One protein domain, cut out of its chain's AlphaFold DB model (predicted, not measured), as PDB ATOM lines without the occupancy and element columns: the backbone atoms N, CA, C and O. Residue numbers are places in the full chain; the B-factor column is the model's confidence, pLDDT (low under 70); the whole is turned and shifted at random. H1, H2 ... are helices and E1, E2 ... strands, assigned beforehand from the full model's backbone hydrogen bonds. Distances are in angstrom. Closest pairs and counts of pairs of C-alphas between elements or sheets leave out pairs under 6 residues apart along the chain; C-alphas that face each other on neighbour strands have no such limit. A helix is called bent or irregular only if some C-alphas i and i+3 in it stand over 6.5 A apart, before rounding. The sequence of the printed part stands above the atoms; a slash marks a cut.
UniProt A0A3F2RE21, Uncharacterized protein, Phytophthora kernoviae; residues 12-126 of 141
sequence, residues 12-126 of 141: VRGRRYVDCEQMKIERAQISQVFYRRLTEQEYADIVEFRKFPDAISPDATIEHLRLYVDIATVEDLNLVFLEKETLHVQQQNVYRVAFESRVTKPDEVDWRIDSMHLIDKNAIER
ATOM      1  N   VAL A  12      31.296  31.086  25.666       56.41
ATOM      2  CA  VAL A  12      31.902  31.026  24.329       56.41
ATOM      3  C   VAL A  12      30.857  31.459  23.301       56.41
ATOM      4  O   VAL A  12      29.853  30.780  23.098       56.41
ATOM      5  N   ARG A  13      31.081  32.589  22.620       59.09
ATOM      6  CA  ARG A  13      30.227  33.044  21.509       59.09
ATOM      7  C   ARG A  13      31.086  33.319  20.280       59.09
ATOM      8  O   ARG A  13      31.596  34.425  20.099       59.09
ATOM      9  N   GLY A  14      31.213  32.317  19.411       71.31
ATOM     10  CA  GLY A  14      32.083  32.373  18.231       71.31
ATOM     11  C   GLY A  14      33.565  32.308  18.614       71.31
ATOM     12  O   GLY A  14      33.940  31.536  19.489       71.31
ATOM     13  N   ARG A  15      34.414  33.134  17.986       78.44
ATOM     14  CA  ARG A  15      35.870  33.205  18.250       78.44
ATOM     15  C   ARG A  15      36.255  34.049  19.479       78.44
ATOM     16  O   ARG A  15      37.358  34.591  19.533       78.44
ATOM     17  N   ARG A  16      35.337  34.221  20.432       80.94
ATOM     18  CA  ARG A  16      35.572  34.975  21.667       80.94
ATOM     19  C   ARG A  16      34.861  34.345  22.856       80.94
ATOM     20  O   ARG A  16      33.781  33.770  22.693       80.94
ATOM     21  N   TYR A  17      35.438  34.516  24.035       85.25
ATOM     22  CA  TYR A  17      34.790  34.217  25.306       85.25
ATOM     23  C   TYR A  17      35.110  35.295  26.340       85.25
ATOM     24  O   TYR A  17      36.046  36.077  26.174       85.25
ATOM     25  N   VAL A  18      34.281  35.359  27.377       88.00
ATOM     26  CA  VAL A  18      34.494  36.233  28.532       88.00
ATOM     27  C   VAL A  18      34.837  35.342  29.714       88.00
ATOM     28  O   VAL A  18      34.063  34.437  30.023       88.00
ATOM     29  N   ASP A  19      35.985  35.587  30.338       89.62
ATOM     30  CA  ASP A  19      36.359  34.984  31.618       89.62
ATOM     31  C   ASP A  19      36.211  36.043  32.713       89.62
ATOM     32  O   ASP A  19      36.679  37.170  32.558       89.62
ATOM     33  N   CYS A  20      35.514  35.696  33.792       90.19
ATOM     34  CA  CYS A  20      35.370  36.561  34.956       90.19
ATOM     35  C   CYS A  20      36.452  36.178  35.962       90.19
ATOM     36  O   CYS A  20      36.458  35.061  36.487       90.19
ATOM     37  N   GLU A  21      37.391  37.090  36.194       90.38
ATOM     38  CA  GLU A  21      38.484  36.884  37.142       90.38
ATOM     39  C   GLU A  21      37.995  37.088  38.571       90.38
ATOM     40  O   GLU A  21      38.245  36.265  39.451       90.38
ATOM     41  N   GLN A  22      37.285  38.194  38.782       90.81
ATOM     42  CA  GLN A  22      36.788  38.598  40.080       90.81
ATOM     43  C   GLN A  22      35.467  39.343  39.920       90.81
ATOM     44  O   GLN A  22      35.291  40.157  39.019       90.81
ATOM     45  N   MET A  23      34.544  39.092  40.843       93.50
ATOM     46  CA  MET A  23      33.292  39.826  40.952       93.50
ATOM     47  C   MET A  23      33.055  40.195  42.410       93.50
ATOM     48  O   MET A  23      33.245  39.376  43.312       93.50
ATOM     49  N   LYS A  24      32.604  41.425  42.637       95.19
ATOM     50  CA  LYS A  24      32.186  41.922  43.947       95.19
ATOM     51  C   LYS A  24      30.809  42.560  43.828       95.19
ATOM     52  O   LYS A  24      30.581  43.357  42.927       95.19
ATOM     53  N   ILE A  25      29.922  42.260  44.774       96.62
ATOM     54  CA  ILE A  25      28.687  43.024  44.975       96.62
ATOM     55  C   ILE A  25      29.027  44.239  45.839       96.62
ATOM     56  O   ILE A  25      29.524  44.090  46.955       96.62
ATOM     57  N   GLU A  26      28.778  45.441  45.331       97.31
ATOM     58  CA  GLU A  26      29.009  46.687  46.072       97.31
ATOM     59  C   GLU A  26      27.768  47.160  46.815       97.31
ATOM     60  O   GLU A  26      27.863  47.722  47.905       97.31
ATOM     61  N   ARG A  27      26.592  46.920  46.232       96.81
ATOM     62  CA  ARG A  27      25.310  47.310  46.811       96.81
ATOM     63  C   ARG A  27      24.222  46.356  46.348       96.81
ATOM     64  O   ARG A  27      24.162  46.020  45.171       96.81
ATOM     65  N   ALA A  28      23.320  46.006  47.254       96.81
ATOM     66  CA  ALA A  28      22.042  45.384  46.935       96.81
ATOM     67  C   ALA A  28      20.935  46.192  47.614       96.81
ATOM     68  O   ALA A  28      21.032  46.490  48.804       96.81
ATOM     69  N   GLN A  29      19.909  46.584  46.862       96.94
ATOM     70  CA  GLN A  29      18.788  47.359  47.393       96.94
ATOM     71  C   GLN A  29      17.472  46.911  46.770       96.94
ATOM     72  O   GLN A  29      17.413  46.625  45.576       96.94
ATOM     73  N   ILE A  30      16.406  46.889  47.567       97.00
ATOM     74  CA  ILE A  30      15.054  46.668  47.050       97.00
ATOM     75  C   ILE A  30      14.634  47.929  46.295       97.00
ATOM     76  O   ILE A  30      14.615  49.016  46.869       97.00
ATOM     77  N   SER A  31      14.306  47.785  45.015       96.06
ATOM     78  CA  SER A  31      13.812  48.879  44.179       96.06
ATOM     79  C   SER A  31      12.288  48.901  44.113       96.06
ATOM     80  O   SER A  31      11.698  49.981  44.103       96.06
ATOM     81  N   GLN A  32      11.636  47.733  44.092       95.19
ATOM     82  CA  GLN A  32      10.175  47.621  44.054       95.19
ATOM     83  C   GLN A  32       9.679  46.371  44.784       95.19
ATOM     84  O   GLN A  32      10.364  45.349  44.841       95.19
ATOM     85  N   VAL A  33       8.452  46.451  45.295       92.88
ATOM     86  CA  VAL A  33       7.743  45.352  45.957       92.88
ATOM     87  C   VAL A  33       6.330  45.286  45.396       92.88
ATOM     88  O   VAL A  33       5.631  46.296  45.366       92.88
ATOM     89  N   PHE A  34       5.904  44.099  44.975       89.62
ATOM     90  CA  PHE A  34       4.554  43.848  44.485       89.62
ATOM     91  C   PHE A  34       3.920  42.716  45.261       89.62
ATOM     92  O   PHE A  34       4.428  41.598  45.273       89.62
ATOM     93  N   TYR A  35       2.766  43.003  45.839       89.69
ATOM     94  CA  TYR A  35       1.924  42.013  46.477       89.69
ATOM     95  C   TYR A  35       0.617  41.880  45.702       89.69
ATOM     96  O   TYR A  35      -0.000  42.890  45.355       89.69
ATOM     97  N   ARG A  36       0.198  40.647  45.411       87.88
ATOM     98  CA  ARG A  36      -1.068  40.367  44.723       87.88
ATOM     99  C   ARG A  36      -1.617  39.000  45.094       87.88
ATOM    100  O   ARG A  36      -0.887  38.137  45.573       87.88
ATOM    101  N   ARG A  37      -2.904  38.807  44.816       90.94
ATOM    102  CA  ARG A  37      -3.552  37.498  44.853       90.94
ATOM    103  C   ARG A  37      -3.732  36.980  43.435       90.94
ATOM    104  O   ARG A  37      -4.109  37.750  42.556       90.94
ATOM    105  N   LEU A  38      -3.465  35.696  43.237       91.25
ATOM    106  CA  LEU A  38      -3.538  34.991  41.963       91.25
ATOM    107  C   LEU A  38      -4.421  33.749  42.090       91.25
ATOM    108  O   LEU A  38      -4.578  33.185  43.173       91.25
ATOM    109  N   THR A  39      -4.996  33.298  40.986       92.06
ATOM    110  CA  THR A  39      -5.496  31.924  40.866       92.06
ATOM    111  C   THR A  39      -4.322  30.945  40.730       92.06
ATOM    112  O   THR A  39      -3.211  31.339  40.374       92.06
ATOM    113  N   GLU A  40      -4.555  29.654  40.982       91.50
ATOM    114  CA  GLU A  40      -3.528  28.613  40.777       91.50
ATOM    115  C   GLU A  40      -3.002  28.611  39.326       91.50
ATOM    116  O   GLU A  40      -1.798  28.483  39.110       91.50
ATOM    117  N   GLN A  41      -3.874  28.835  38.330       90.81
ATOM    118  CA  GLN A  41      -3.460  28.897  36.923       90.81
ATOM    119  C   GLN A  41      -2.598  30.127  36.625       90.81
ATOM    120  O   GLN A  41      -1.569  30.003  35.972       90.81
ATOM    121  N   GLU A  42      -2.980  31.309  37.116       91.38
ATOM    122  CA  GLU A  42      -2.189  32.529  36.905       91.38
ATOM    123  C   GLU A  42      -0.809  32.440  37.563       91.38
ATOM    124  O   GLU A  42       0.170  32.941  37.014       91.38
ATOM    125  N   TYR A  43      -0.716  31.797  38.731       89.56
ATOM    126  CA  TYR A  43       0.571  31.531  39.367       89.56
ATOM    127  C   TYR A  43       1.414  30.549  38.543       89.56
ATOM    128  O   TYR A  43       2.584  30.828  38.284       89.56
ATOM    129  N   ALA A  44       0.826  29.445  38.067       89.44
ATOM    130  CA  ALA A  44       1.516  28.500  37.189       89.44
ATOM    131  C   ALA A  44       2.031  29.176  35.906       89.44
ATOM    132  O   ALA A  44       3.181  28.968  35.521       89.44
ATOM    133  N   ASP A  45       1.229  30.052  35.295       89.00
ATOM    134  CA  ASP A  45       1.612  30.795  34.093       89.00
ATOM    135  C   ASP A  45       2.794  31.747  34.334       89.00
ATOM    136  O   ASP A  45       3.631  31.908  33.441       89.00
ATOM    137  N   ILE A  46       2.889  32.366  35.519       86.25
ATOM    138  CA  ILE A  46       4.043  33.193  35.906       86.25
ATOM    139  C   ILE A  46       5.290  32.324  36.057       86.25
ATOM    140  O   ILE A  46       6.316  32.639  35.460       86.25
ATOM    141  N   VAL A  47       5.194  31.224  36.811       84.25
ATOM    142  CA  VAL A  47       6.320  30.307  37.062       84.25
ATOM    143  C   VAL A  47       6.850  29.701  35.757       84.25
ATOM    144  O   VAL A  47       8.051  29.482  35.611       84.25
ATOM    145  N   GLU A  48       5.973  29.451  34.786       86.81
ATOM    146  CA  GLU A  48       6.335  28.936  33.462       86.81
ATOM    147  C   GLU A  48       6.658  30.039  32.433       86.81
ATOM    148  O   GLU A  48       6.815  29.738  31.248       86.81
ATOM    149  N   PHE A  49       6.757  31.307  32.851       81.56
ATOM    150  CA  PHE A  49       7.052  32.470  31.997       81.56
ATOM    151  C   PHE A  49       6.108  32.644  30.797       81.56
ATOM    152  O   PHE A  49       6.493  33.175  29.753       81.56
ATOM    153  N   ARG A  50       4.856  32.195  30.918       82.00
ATOM    154  CA  ARG A  50       3.877  32.217  29.822       82.00
ATOM    155  C   ARG A  50       3.135  33.538  29.738       82.00
ATOM    156  O   ARG A  50       2.977  34.086  28.647       82.00
ATOM    157  N   LYS A  51       2.633  34.028  30.873       79.81
ATOM    158  CA  LYS A  51       1.768  35.210  30.913       79.81
ATOM    159  C   LYS A  51       1.790  35.873  32.283       79.81
ATOM    160  O   LYS A  51       1.779  35.204  33.310       79.81
ATOM    161  N   PHE A  52       1.742  37.203  32.283       77.75
ATOM    162  CA  PHE A  52       1.455  37.976  33.485       77.75
ATOM    163  C   PHE A  52      -0.036  38.343  33.521       77.75
ATOM    164  O   PHE A  52      -0.570  38.794  32.507       77.75
ATOM    165  N   PRO A  53      -0.727  38.126  34.648       78.75
ATOM    166  CA  PRO A  53      -2.128  38.497  34.788       78.75
ATOM    167  C   PRO A  53      -2.274  40.017  34.905       78.75
ATOM    168  O   PRO A  53      -1.593  40.654  35.714       78.75
ATOM    169  N   ASP A  54      -3.187  40.572  34.106       75.81
ATOM    170  CA  ASP A  54      -3.440  42.016  34.001       75.81
ATOM    171  C   ASP A  54      -4.608  42.494  34.885       75.81
ATOM    172  O   ASP A  54      -4.767  43.692  35.114       75.81
ATOM    173  N   ALA A  55      -5.437  41.575  35.387       79.50
ATOM    174  CA  ALA A  55      -6.626  41.876  36.181       79.50
ATOM    175  C   ALA A  55      -6.706  40.989  37.428       79.50
ATOM    176  O   ALA A  55      -6.139  39.900  37.468       79.50
ATOM    177  N   ILE A  56      -7.427  41.459  38.448       78.56
ATOM    178  CA  ILE A  56      -7.670  40.690  39.671       78.56
ATOM    179  C   ILE A  56      -8.857  39.758  39.428       78.56
ATOM    180  O   ILE A  56      -9.970  40.222  39.177       78.56
ATOM    181  N   SER A  57      -8.621  38.452  39.532       84.69
ATOM    182  CA  SER A  57      -9.685  37.450  39.512       84.69
ATOM    183  C   SER A  57     -10.384  37.361  40.879       84.69
ATOM    184  O   SER A  57      -9.700  37.351  41.907       84.69
ATOM    185  N   PRO A  58     -11.725  37.250  40.936       86.69
ATOM    186  CA  PRO A  58     -12.438  36.993  42.190       86.69
ATOM    187  C   PRO A  58     -12.084  35.629  42.807       86.69
ATOM    188  O   PRO A  58     -12.166  35.477  44.023       86.69
ATOM    189  N   ASP A  59     -11.624  34.672  41.996       89.50
ATOM    190  CA  ASP A  59     -11.245  33.321  42.433       89.50
ATOM    191  C   ASP A  59      -9.782  33.235  42.913       89.50
ATOM    192  O   ASP A  59      -9.256  32.153  43.174       89.50
ATOM    193  N   ALA A  60      -9.087  34.372  43.014       91.38
ATOM    194  CA  ALA A  60      -7.681  34.425  43.383       91.38
ATOM    195  C   ALA A  60      -7.454  34.077  44.867       91.38
ATOM    196  O   ALA A  60      -7.784  34.853  45.770       91.38
ATOM    197  N   THR A  61      -6.840  32.929  45.143       89.69
ATOM    198  CA  THR A  61      -6.565  32.420  46.502       89.69
ATOM    199  C   THR A  61      -5.082  32.398  46.865       89.69
ATOM    200  O   THR A  61      -4.751  32.316  48.044       89.69
ATOM    201  N   ILE A  62      -4.192  32.500  45.881       89.56
ATOM    202  CA  ILE A  62      -2.745  32.404  46.055       89.56
ATOM    203  C   ILE A  62      -2.177  33.777  46.345       89.56
ATOM    204  O   ILE A  62      -2.173  34.649  45.482       89.56
ATOM    205  N   GLU A  63      -1.670  33.970  47.551       89.25
ATOM    206  CA  GLU A  63      -0.904  35.159  47.900       89.25
ATOM    207  C   GLU A  63       0.490  35.059  47.266       89.25
ATOM    208  O   GLU A  63       1.190  34.053  47.385       89.25
ATOM    209  N   HIS A  64       0.880  36.094  46.531       89.81
ATOM    210  CA  HIS A  64       2.110  36.119  45.752       89.81
ATOM    211  C   HIS A  64       2.840  37.441  45.973       89.81
ATOM    212  O   HIS A  64       2.280  38.527  45.769       89.81
ATOM    213  N   LEU A  65       4.120  37.342  46.322       90.25
ATOM    214  CA  LEU A  65       5.012  38.474  46.538       90.25
ATOM    215  C   LEU A  65       6.135  38.447  45.510       90.25
ATOM    216  O   LEU A  65       6.777  37.424  45.295       90.25
ATOM    217  N   ARG A  66       6.391  39.601  44.902       90.88
ATOM    218  CA  ARG A  66       7.513  39.812  43.991       90.88
ATOM    219  C   ARG A  66       8.359  40.974  44.471       90.88
ATOM    220  O   ARG A  66       7.828  42.044  44.767       90.88
ATOM    221  N   LEU A  67       9.668  40.775  44.511       93.69
ATOM    222  CA  LEU A  67      10.647  41.794  44.859       93.69
ATOM    223  C   LEU A  67      11.526  42.069  43.654       93.69
ATOM    224  O   LEU A  67      12.022  41.143  43.025       93.69
ATOM    225  N   TYR A  68      11.766  43.340  43.368       96.06
ATOM    226  CA  TYR A  68      12.835  43.744  42.470       96.06
ATOM    227  C   TYR A  68      13.993  44.255  43.310       96.06
ATOM    228  O   TYR A  68      13.818  45.137  44.154       96.06
ATOM    229  N   VAL A  69      15.169  43.682  43.085       97.62
ATOM    230  CA  VAL A  69      16.405  44.042  43.771       97.62
ATOM    231  C   VAL A  69      17.400  44.525  42.733       97.62
ATOM    232  O   VAL A  69      17.714  43.812  41.782       97.62
ATOM    233  N   ASP A  70      17.899  45.738  42.934       98.19
ATOM    234  CA  ASP A  70      18.969  46.299  42.126       98.19
ATOM    235  C   ASP A  70      20.303  45.942  42.797       98.19
ATOM    236  O   ASP A  70      20.566  46.336  43.939       98.19
ATOM    237  N   ILE A  71      21.130  45.175  42.092       97.81
ATOM    238  CA  ILE A  71      22.432  44.681  42.540       97.81
ATOM    239  C   ILE A  71      23.510  45.371  41.711       97.81
ATOM    240  O   ILE A  71      23.610  45.142  40.508       97.81
ATOM    241  N   ALA A  72      24.307  46.216  42.359       97.69
ATOM    242  CA  ALA A  72      25.479  46.835  41.759       97.69
ATOM    243  C   ALA A  72      26.705  45.941  41.971       97.69
ATOM    244  O   ALA A  72      27.007  45.558  43.108       97.69
ATOM    245  N   THR A  73      27.409  45.632  40.889       97.38
ATOM    246  CA  THR A  73      28.608  44.796  40.874       97.38
ATOM    247  C   THR A  73      29.786  45.528  40.247       97.38
ATOM    248  O   THR A  73      29.628  46.370  39.363       97.38
ATOM    249  N   VAL A  74      30.983  45.161  40.698       96.06
ATOM    250  CA  VAL A  74      32.242  45.431  40.001       96.06
ATOM    251  C   VAL A  74      32.810  44.091  39.564       96.06
ATOM    252  O   VAL A  74      32.997  43.190  40.384       96.06
ATOM    253  N   GLU A  75      33.037  43.957  38.265       95.00
ATOM    254  CA  GLU A  75      33.441  42.729  37.592       95.00
ATOM    255  C   GLU A  75      34.721  42.960  36.803       95.00
ATOM    256  O   GLU A  75      34.759  43.723  35.839       95.00
ATOM    257  N   ASP A  76      35.761  42.246  37.185       94.12
ATOM    258  CA  ASP A  76      37.030  42.217  36.490       94.12
ATOM    259  C   ASP A  76      36.994  41.074  35.471       94.12
ATOM    260  O   ASP A  76      36.938  39.891  35.818       94.12
ATOM    261  N   LEU A  77      36.968  41.444  34.192       92.69
ATOM    262  CA  LEU A  77      36.746  40.540  33.070       92.69
ATOM    263  C   LEU A  77      37.947  40.504  32.123       92.69
ATOM    264  O   LEU A  77      38.577  41.530  31.846       92.69
ATOM    265  N   ASN A  78      38.161  39.328  31.541       91.62
ATOM    266  CA  ASN A  78      39.044  39.086  30.410       91.62
ATOM    267  C   ASN A  78      38.204  38.794  29.172       91.62
ATOM    268  O   ASN A  78      37.511  37.777  29.086       91.62
ATOM    269  N   LEU A  79      38.271  39.685  28.190       89.75
ATOM    270  CA  LEU A  79      37.676  39.479  26.878       89.75
ATOM    271  C   LEU A  79      38.713  38.793  25.994       89.75
ATOM    272  O   LEU A  79      39.604  39.441  25.440       89.75
ATOM    273  N   VAL A  80      38.600  37.474  25.880       87.94
ATOM    274  CA  VAL A  80      39.551  36.661  25.125       87.94
ATOM    275  C   VAL A  80      39.058  36.501  23.696       87.94
ATOM    276  O   VAL A  80      37.944  36.035  23.446       87.94
ATOM    277  N   PHE A  81      39.912  36.868  22.746       86.06
ATOM    278  CA  PHE A  81      39.690  36.711  21.313       86.06
ATOM    279  C   PHE A  81      40.692  35.682  20.778       86.06
ATOM    280  O   PHE A  81      41.872  35.773  21.083       86.06
ATOM    281  N   LEU A  82      40.259  34.717  19.960       80.62
ATOM    282  CA  LEU A  82      41.145  33.629  19.500       80.62
ATOM    283  C   LEU A  82      42.359  34.098  18.672       80.62
ATOM    284  O   LEU A  82      43.335  33.368  18.566       80.62
ATOM    285  N   GLU A  83      42.288  35.283  18.063       83.19
ATOM    286  CA  GLU A  83      43.302  35.803  17.128       83.19
ATOM    287  C   GLU A  83      43.793  37.210  17.506       83.19
ATOM    288  O   GLU A  83      44.427  37.885  16.695       83.19
ATOM    289  N   LYS A  84      43.456  37.701  18.705       83.06
ATOM    290  CA  LYS A  84      43.868  39.030  19.179       83.06
ATOM    291  C   LYS A  84      44.310  38.963  20.631       83.06
ATOM    292  O   LYS A  84      44.000  38.008  21.337       83.06
ATOM    293  N   GLU A  85      45.008  40.006  21.066       86.00
ATOM    294  CA  GLU A  85      45.328  40.180  22.477       86.00
ATOM    295  C   GLU A  85      44.055  40.203  23.331       86.00
ATOM    296  O   GLU A  85      42.986  40.654  22.902       86.00
ATOM    297  N   THR A  86      44.182  39.656  24.538       88.75
ATOM    298  CA  THR A  86      43.105  39.673  25.526       88.75
ATOM    299  C   THR A  86      42.932  41.096  26.024       88.75
ATOM    300  O   THR A  86      43.899  41.737  26.424       88.75
ATOM    301  N   LEU A  87      41.691  41.583  26.009       89.62
ATOM    302  CA  LEU A  87      41.366  42.885  26.569       89.62
ATOM    303  C   LEU A  87      40.919  42.708  28.020       89.62
ATOM    304  O   LEU A  87      39.948  41.996  28.293       89.62
ATOM    305  N   HIS A  88      41.606  43.382  28.936       92.50
ATOM    306  CA  HIS A  88      41.255  43.406  30.350       92.50
ATOM    307  C   HIS A  88      40.317  44.584  30.614       92.50
ATOM    308  O   HIS A  88      40.628  45.731  30.301       92.50
ATOM    309  N   VAL A  89      39.143  44.311  31.176       93.19
ATOM    310  CA  VAL A  89      38.112  45.328  31.419       93.19
ATOM    311  C   VAL A  89      37.600  45.188  32.840       93.19
ATOM    312  O   VAL A  89      37.462  44.076  33.339       93.19
ATOM    313  N   GLN A  90      37.324  46.306  33.496       95.06
ATOM    314  CA  GLN A  90      36.481  46.360  34.681       95.06
ATOM    315  C   GLN A  90      35.099  46.842  34.262       95.06
ATOM    316  O   GLN A  90      34.969  47.898  33.641       95.06
ATOM    317  N   GLN A  91      34.067  46.074  34.577       94.81
ATOM    318  CA  GLN A  91      32.683  46.475  34.386       94.81
ATOM    319  C   GLN A  91      32.067  46.849  35.724       94.81
ATOM    320  O   GLN A  91      32.213  46.134  36.708       94.81
ATOM    321  N   GLN A  92      31.374  47.978  35.741       96.25
ATOM    322  CA  GLN A  92      30.517  48.382  36.845       96.25
ATOM    323  C   GLN A  92      29.087  48.208  36.350       96.25
ATOM    324  O   GLN A  92      28.606  48.994  35.531       96.25
ATOM    325  N   ASN A  93      28.453  47.120  36.768       96.44
ATOM    326  CA  ASN A  93      27.146  46.711  36.278       96.44
ATOM    327  C   ASN A  93      26.095  46.944  37.361       96.44
ATOM    328  O   ASN A  93      26.360  46.793  38.552       96.44
ATOM    329  N   VAL A  94      24.874  47.277  36.951       97.19
ATOM    330  CA  VAL A  94      23.701  47.201  37.825       97.19
ATOM    331  C   VAL A  94      22.713  46.235  37.201       97.19
ATOM    332  O   VAL A  94      22.205  46.466  36.102       97.19
ATOM    333  N   TYR A  95      22.428  45.153  37.912       97.25
ATOM    334  CA  TYR A  95      21.417  44.176  37.537       97.25
ATOM    335  C   TYR A  95      20.140  44.418  38.318       97.25
ATOM    336  O   TYR A  95      20.186  44.641  39.523       97.25
ATOM    337  N   ARG A  96      18.996  44.293  37.653       97.38
ATOM    338  CA  ARG A  96      17.710  44.142  38.322       97.38
ATOM    339  C   ARG A  96      17.330  42.673  38.330       97.38
ATOM    340  O   ARG A  96      17.138  42.073  37.271       97.38
ATOM    341  N   VAL A  97      17.220  42.117  39.530       96.38
ATOM    342  CA  VAL A  97      16.786  40.742  39.772       96.38
ATOM    343  C   VAL A  97      15.369  40.775  40.326       96.38
ATOM    344  O   VAL A  97      15.109  41.450  41.321       96.38
ATOM    345  N   ALA A  98      14.450  40.077  39.670       93.44
ATOM    346  CA  ALA A  98      13.111  39.847  40.171       93.44
ATOM    347  C   ALA A  98      13.088  38.519  40.932       93.44
ATOM    348  O   ALA A  98      13.352  37.463  40.354       93.44
ATOM    349  N   PHE A  99      12.757  38.586  42.213       92.19
ATOM    350  CA  PHE A  99      12.450  37.432  43.038       92.19
ATOM    351  C   PHE A  99      10.943  37.284  43.152       92.19
ATOM    352  O   PHE A  99      10.244  38.280  43.336       92.19
ATOM    353  N   GLU A 100      10.439  36.063  43.069       90.69
ATOM    354  CA  GLU A 100       9.033  35.743  43.294       90.69
ATOM    355  C   GLU A 100       8.893  34.672  44.370       90.69
ATOM    356  O   GLU A 100       9.815  33.883  44.596       90.69
ATOM    357  N   SER A 101       7.773  34.710  45.084       89.38
ATOM    358  CA  SER A 101       7.409  33.670  46.029       89.38
ATOM    359  C   SER A 101       5.895  33.573  46.197       89.38
ATOM    360  O   SER A 101       5.182  34.584  46.279       89.38
ATOM    361  N   ARG A 102       5.415  32.335  46.338       88.19
ATOM    362  CA  ARG A 102       4.105  32.024  46.918       88.19
ATOM    363  C   ARG A 102       4.167  32.313  48.416       88.19
ATOM    364  O   ARG A 102       4.803  31.587  49.173       88.19
ATOM    365  N   VAL A 103       3.497  33.369  48.862       70.12
ATOM    366  CA  VAL A 103       3.454  33.739  50.280       70.12
ATOM    367  C   VAL A 103       2.325  32.976  50.943       70.12
ATOM    368  O   VAL A 103       1.229  33.488  51.067       70.12
ATOM    369  N   THR A 104       2.551  31.736  51.362       65.94
ATOM    370  CA  THR A 104       1.555  31.042  52.197       65.94
ATOM    371  C   THR A 104       1.795  31.273  53.685       65.94
ATOM    372  O   THR A 104       0.829  31.463  54.420       65.94
ATOM    373  N   LYS A 105       3.059  31.313  54.140       69.88
ATOM    374  CA  LYS A 105       3.467  31.672  55.513       69.88
ATOM    375  C   LYS A 105       4.890  32.252  55.514       69.88
ATOM    376  O   LYS A 105       5.686  31.825  54.681       69.88
ATOM    377  N   PRO A 106       5.257  33.151  56.450       69.00
ATOM    378  CA  PRO A 106       6.615  33.708  56.544       69.00
ATOM    379  C   PRO A 106       7.726  32.652  56.649       69.00
ATOM    380  O   PRO A 106       8.809  32.847  56.104       69.00
ATOM    381  N   ASP A 107       7.435  31.520  57.292       75.44
ATOM    382  CA  ASP A 107       8.388  30.418  57.481       75.44
ATOM    383  C   ASP A 107       8.484  29.486  56.255       75.44
ATOM    384  O   ASP A 107       9.348  28.617  56.197       75.44
ATOM    385  N   GLU A 108       7.586  29.651  55.280       71.81
ATOM    386  CA  GLU A 108       7.450  28.804  54.087       71.81
ATOM    387  C   GLU A 108       7.819  29.554  52.797       71.81
ATOM    388  O   GLU A 108       7.527  29.081  51.699       71.81
ATOM    389  N   VAL A 109       8.427  30.738  52.909       73.12
ATOM    390  CA  VAL A 109       8.777  31.560  51.747       73.12
ATOM    391  C   VAL A 109       9.848  30.853  50.912       73.12
ATOM    392  O   VAL A 109      11.023  30.814  51.275       73.12
ATOM    393  N   ASP A 110       9.428  30.315  49.768       83.44
ATOM    394  CA  ASP A 110      10.293  29.740  48.734       83.44
ATOM    395  C   ASP A 110      10.584  30.826  47.691       83.44
ATOM    396  O   ASP A 110       9.734  31.125  46.851       83.44
ATOM    397  N   TRP A 111      11.736  31.495  47.803       86.81
ATOM    398  CA  TRP A 111      12.144  32.538  46.859       86.81
ATOM    399  C   TRP A 111      12.755  31.933  45.603       86.81
ATOM    400  O   TRP A 111      13.724  31.177  45.668       86.81
ATOM    401  N   ARG A 112      12.266  32.367  44.444       88.31
ATOM    402  CA  ARG A 112      12.810  31.988  43.139       88.31
ATOM    403  C   ARG A 112      13.254  33.220  42.380       88.31
ATOM    404  O   ARG A 112      12.631  34.274  42.481       88.31
ATOM    405  N   ILE A 113      14.336  33.089  41.618       89.62
ATOM    406  CA  ILE A 113      14.722  34.117  40.652       89.62
ATOM    407  C   ILE A 113      13.833  33.926  39.431       89.62
ATOM    408  O   ILE A 113      14.009  32.982  38.667       89.62
ATOM    409  N   ASP A 114      12.887  34.838  39.269       87.06
ATOM    410  CA  ASP A 114      12.036  34.912  38.091       87.06
ATOM    411  C   ASP A 114      12.835  35.486  36.913       87.06
ATOM    412  O   ASP A 114      12.894  34.912  35.834       87.06
ATOM    413  N   SER A 115      13.533  36.602  37.105       89.56
ATOM    414  CA  SER A 115      14.299  37.207  36.014       89.56
ATOM    415  C   SER A 115      15.487  38.009  36.512       89.56
ATOM    416  O   SER A 115      15.511  38.500  37.636       89.56
ATOM    417  N   MET A 116      16.488  38.157  35.650       93.88
ATOM    418  CA  MET A 116      17.654  38.999  35.883       93.88
ATOM    419  C   MET A 116      18.017  39.695  34.577       93.88
ATOM    420  O   MET A 116      18.179  39.043  33.546       93.88
ATOM    421  N   HIS A 117      18.149  41.016  34.609       93.19
ATOM    422  CA  HIS A 117      18.590  41.786  33.450       93.19
ATOM    423  C   HIS A 117      19.489  42.947  33.867       93.19
ATOM    424  O   HIS A 117      19.383  43.481  34.968       93.19
ATOM    425  N   LEU A 118      20.397  43.318  32.969       95.31
ATOM    426  CA  LEU A 118      21.292  44.455  33.140       95.31
ATOM    427  C   LEU A 118      20.513  45.751  32.882       95.31
ATOM    428  O   LEU A 118      19.907  45.887  31.819       95.31
ATOM    429  N   ILE A 119      20.519  46.676  33.842       95.81
ATOM    430  CA  ILE A 119      19.826  47.973  33.741       95.81
ATOM    431  C   ILE A 119      20.787  49.155  33.614       95.81
ATOM    432  O   ILE A 119      20.395  50.189  33.081       95.81
ATOM    433  N   ASP A 120      22.032  48.997  34.060       94.62
ATOM    434  CA  ASP A 120      23.100  49.974  33.858       94.62
ATOM    435  C   ASP A 120      24.438  49.256  33.666       94.62
ATOM    436  O   ASP A 120      24.659  48.173  34.215       94.62
ATOM    437  N   LYS A 121      25.309  49.851  32.854       94.12
ATOM    438  CA  LYS A 121      26.613  49.306  32.501       94.12
ATOM    439  C   LYS A 121      27.608  50.421  32.241       94.12
ATOM    440  O   LYS A 121      27.462  51.187  31.291       94.12
ATOM    441  N   ASN A 122      28.708  50.373  32.972       92.81
ATOM    442  CA  ASN A 122      29.913  51.123  32.668       92.81
ATOM    443  C   ASN A 122      31.099  50.165  32.484       92.81
ATOM    444  O   ASN A 122      31.150  49.103  33.103       92.81
ATOM    445  N   ALA A 123      32.041  50.512  31.611       90.75
ATOM    446  CA  ALA A 123      33.209  49.688  31.315       90.75
ATOM    447  C   ALA A 123      34.467  50.551  31.242       90.75
ATOM    448  O   ALA A 123      34.496  51.562  30.542       90.75
ATOM    449  N   ILE A 124      35.506  50.125  31.951       90.75
ATOM    450  CA  ILE A 124      36.789  50.813  32.048       90.75
ATOM    451  C   ILE A 124      37.870  49.813  31.643       90.75
ATOM    452  O   ILE A 124      37.939  48.713  32.190       90.75
ATOM    453  N   GLU A 125      38.694  50.164  30.659       88.12
ATOM    454  CA  GLU A 125      39.837  49.335  30.274       88.12
ATOM    455  C   GLU A 125      40.858  49.296  31.416       88.12
ATOM    456  O   GLU A 125      41.187  50.326  32.011       88.12
ATOM    457  N   ARG A 126      41.339  48.096  31.742       86.69
ATOM    458  CA  ARG A 126      42.362  47.873  32.763       86.69
ATOM    459  C   ARG A 126      43.691  47.596  32.077       86.69
ATOM    460  O   ARG A 126      43.757  46.831  31.118       86.69
TER     461      ARG A 126
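Overview. This is residues 12 to 126 of the 141 residues of an uncharacterized protein of Phytophthora kernoviae (UniProt A0A3F2RE21). One long, twisted sheet of four bent strands runs the length of the domain, with the small helix H1 and the loop of residues 48 to 61 at one end. At the other end, beyond bends in E1, E2 and E3, the sheet turns sharply aside. The printed part has 115 residues, with E1, H1, E2, E3 and E4 along it; the sheet's order is E1, E2, E3, E4, antiparallel throughout, and the class is mostly strand. It is loose, with a radius of gyration of the C-alphas of 19.2 A, and a rod spanning 61 by 30 by 24 A.

Along the chain. E1, residues 16 to 38, begins at C-alpha 16 (35.572, 34.975, 21.667), measures 44.1 A and bends by 97 degrees at residue 22. H1, residues 40 to 47, measures 10.7 A. E2, residues 62 to 81, measures 49.3 A and bends at residue 76. E3, residues 84 to 102, measures 49.0 A and bends at residue 88. E4, residues 112 to 125, measures 34.6 A, bends at residue 115 and ends at C-alpha 125 (39.837, 49.335, 30.274).

Arrangement. Edge strand E1 is antiparallel to E2 at 168 degrees, with N 24 and O 74 2.9 A apart, within hydrogen-bond range. E2 and E3 form a hairpin, with N 73 and O 93 at 2.8 A. E3 and edge strand E4 form another, with N 96 and O 117 at 2.8 A. E2, E3 and E4 make a meander, each strand the antiparallel neighbour of the one before. E1 and E4 are apart. H1 is on the sheet, at a height of 6.8 A, and over none of its strands, but only just: 2 of its C-alphas fall on E1. The closest C-alphas of H1 and E2 are those of Glu 40 and Ile 62, 6.5 A apart. In H1 every O i to N i+4 pair is within hydrogen-bond range.

Size, cuts and confidence. The C-alphas of Pro 58 and Glu 83 are the two farthest apart, at 61.1 A. The printed part has no cut. The link from H1 to E2, 14 residues, is long. Mean pLDDT of the printed part is 88.4; residues 12 to 13 and 104 to 106 are under 70.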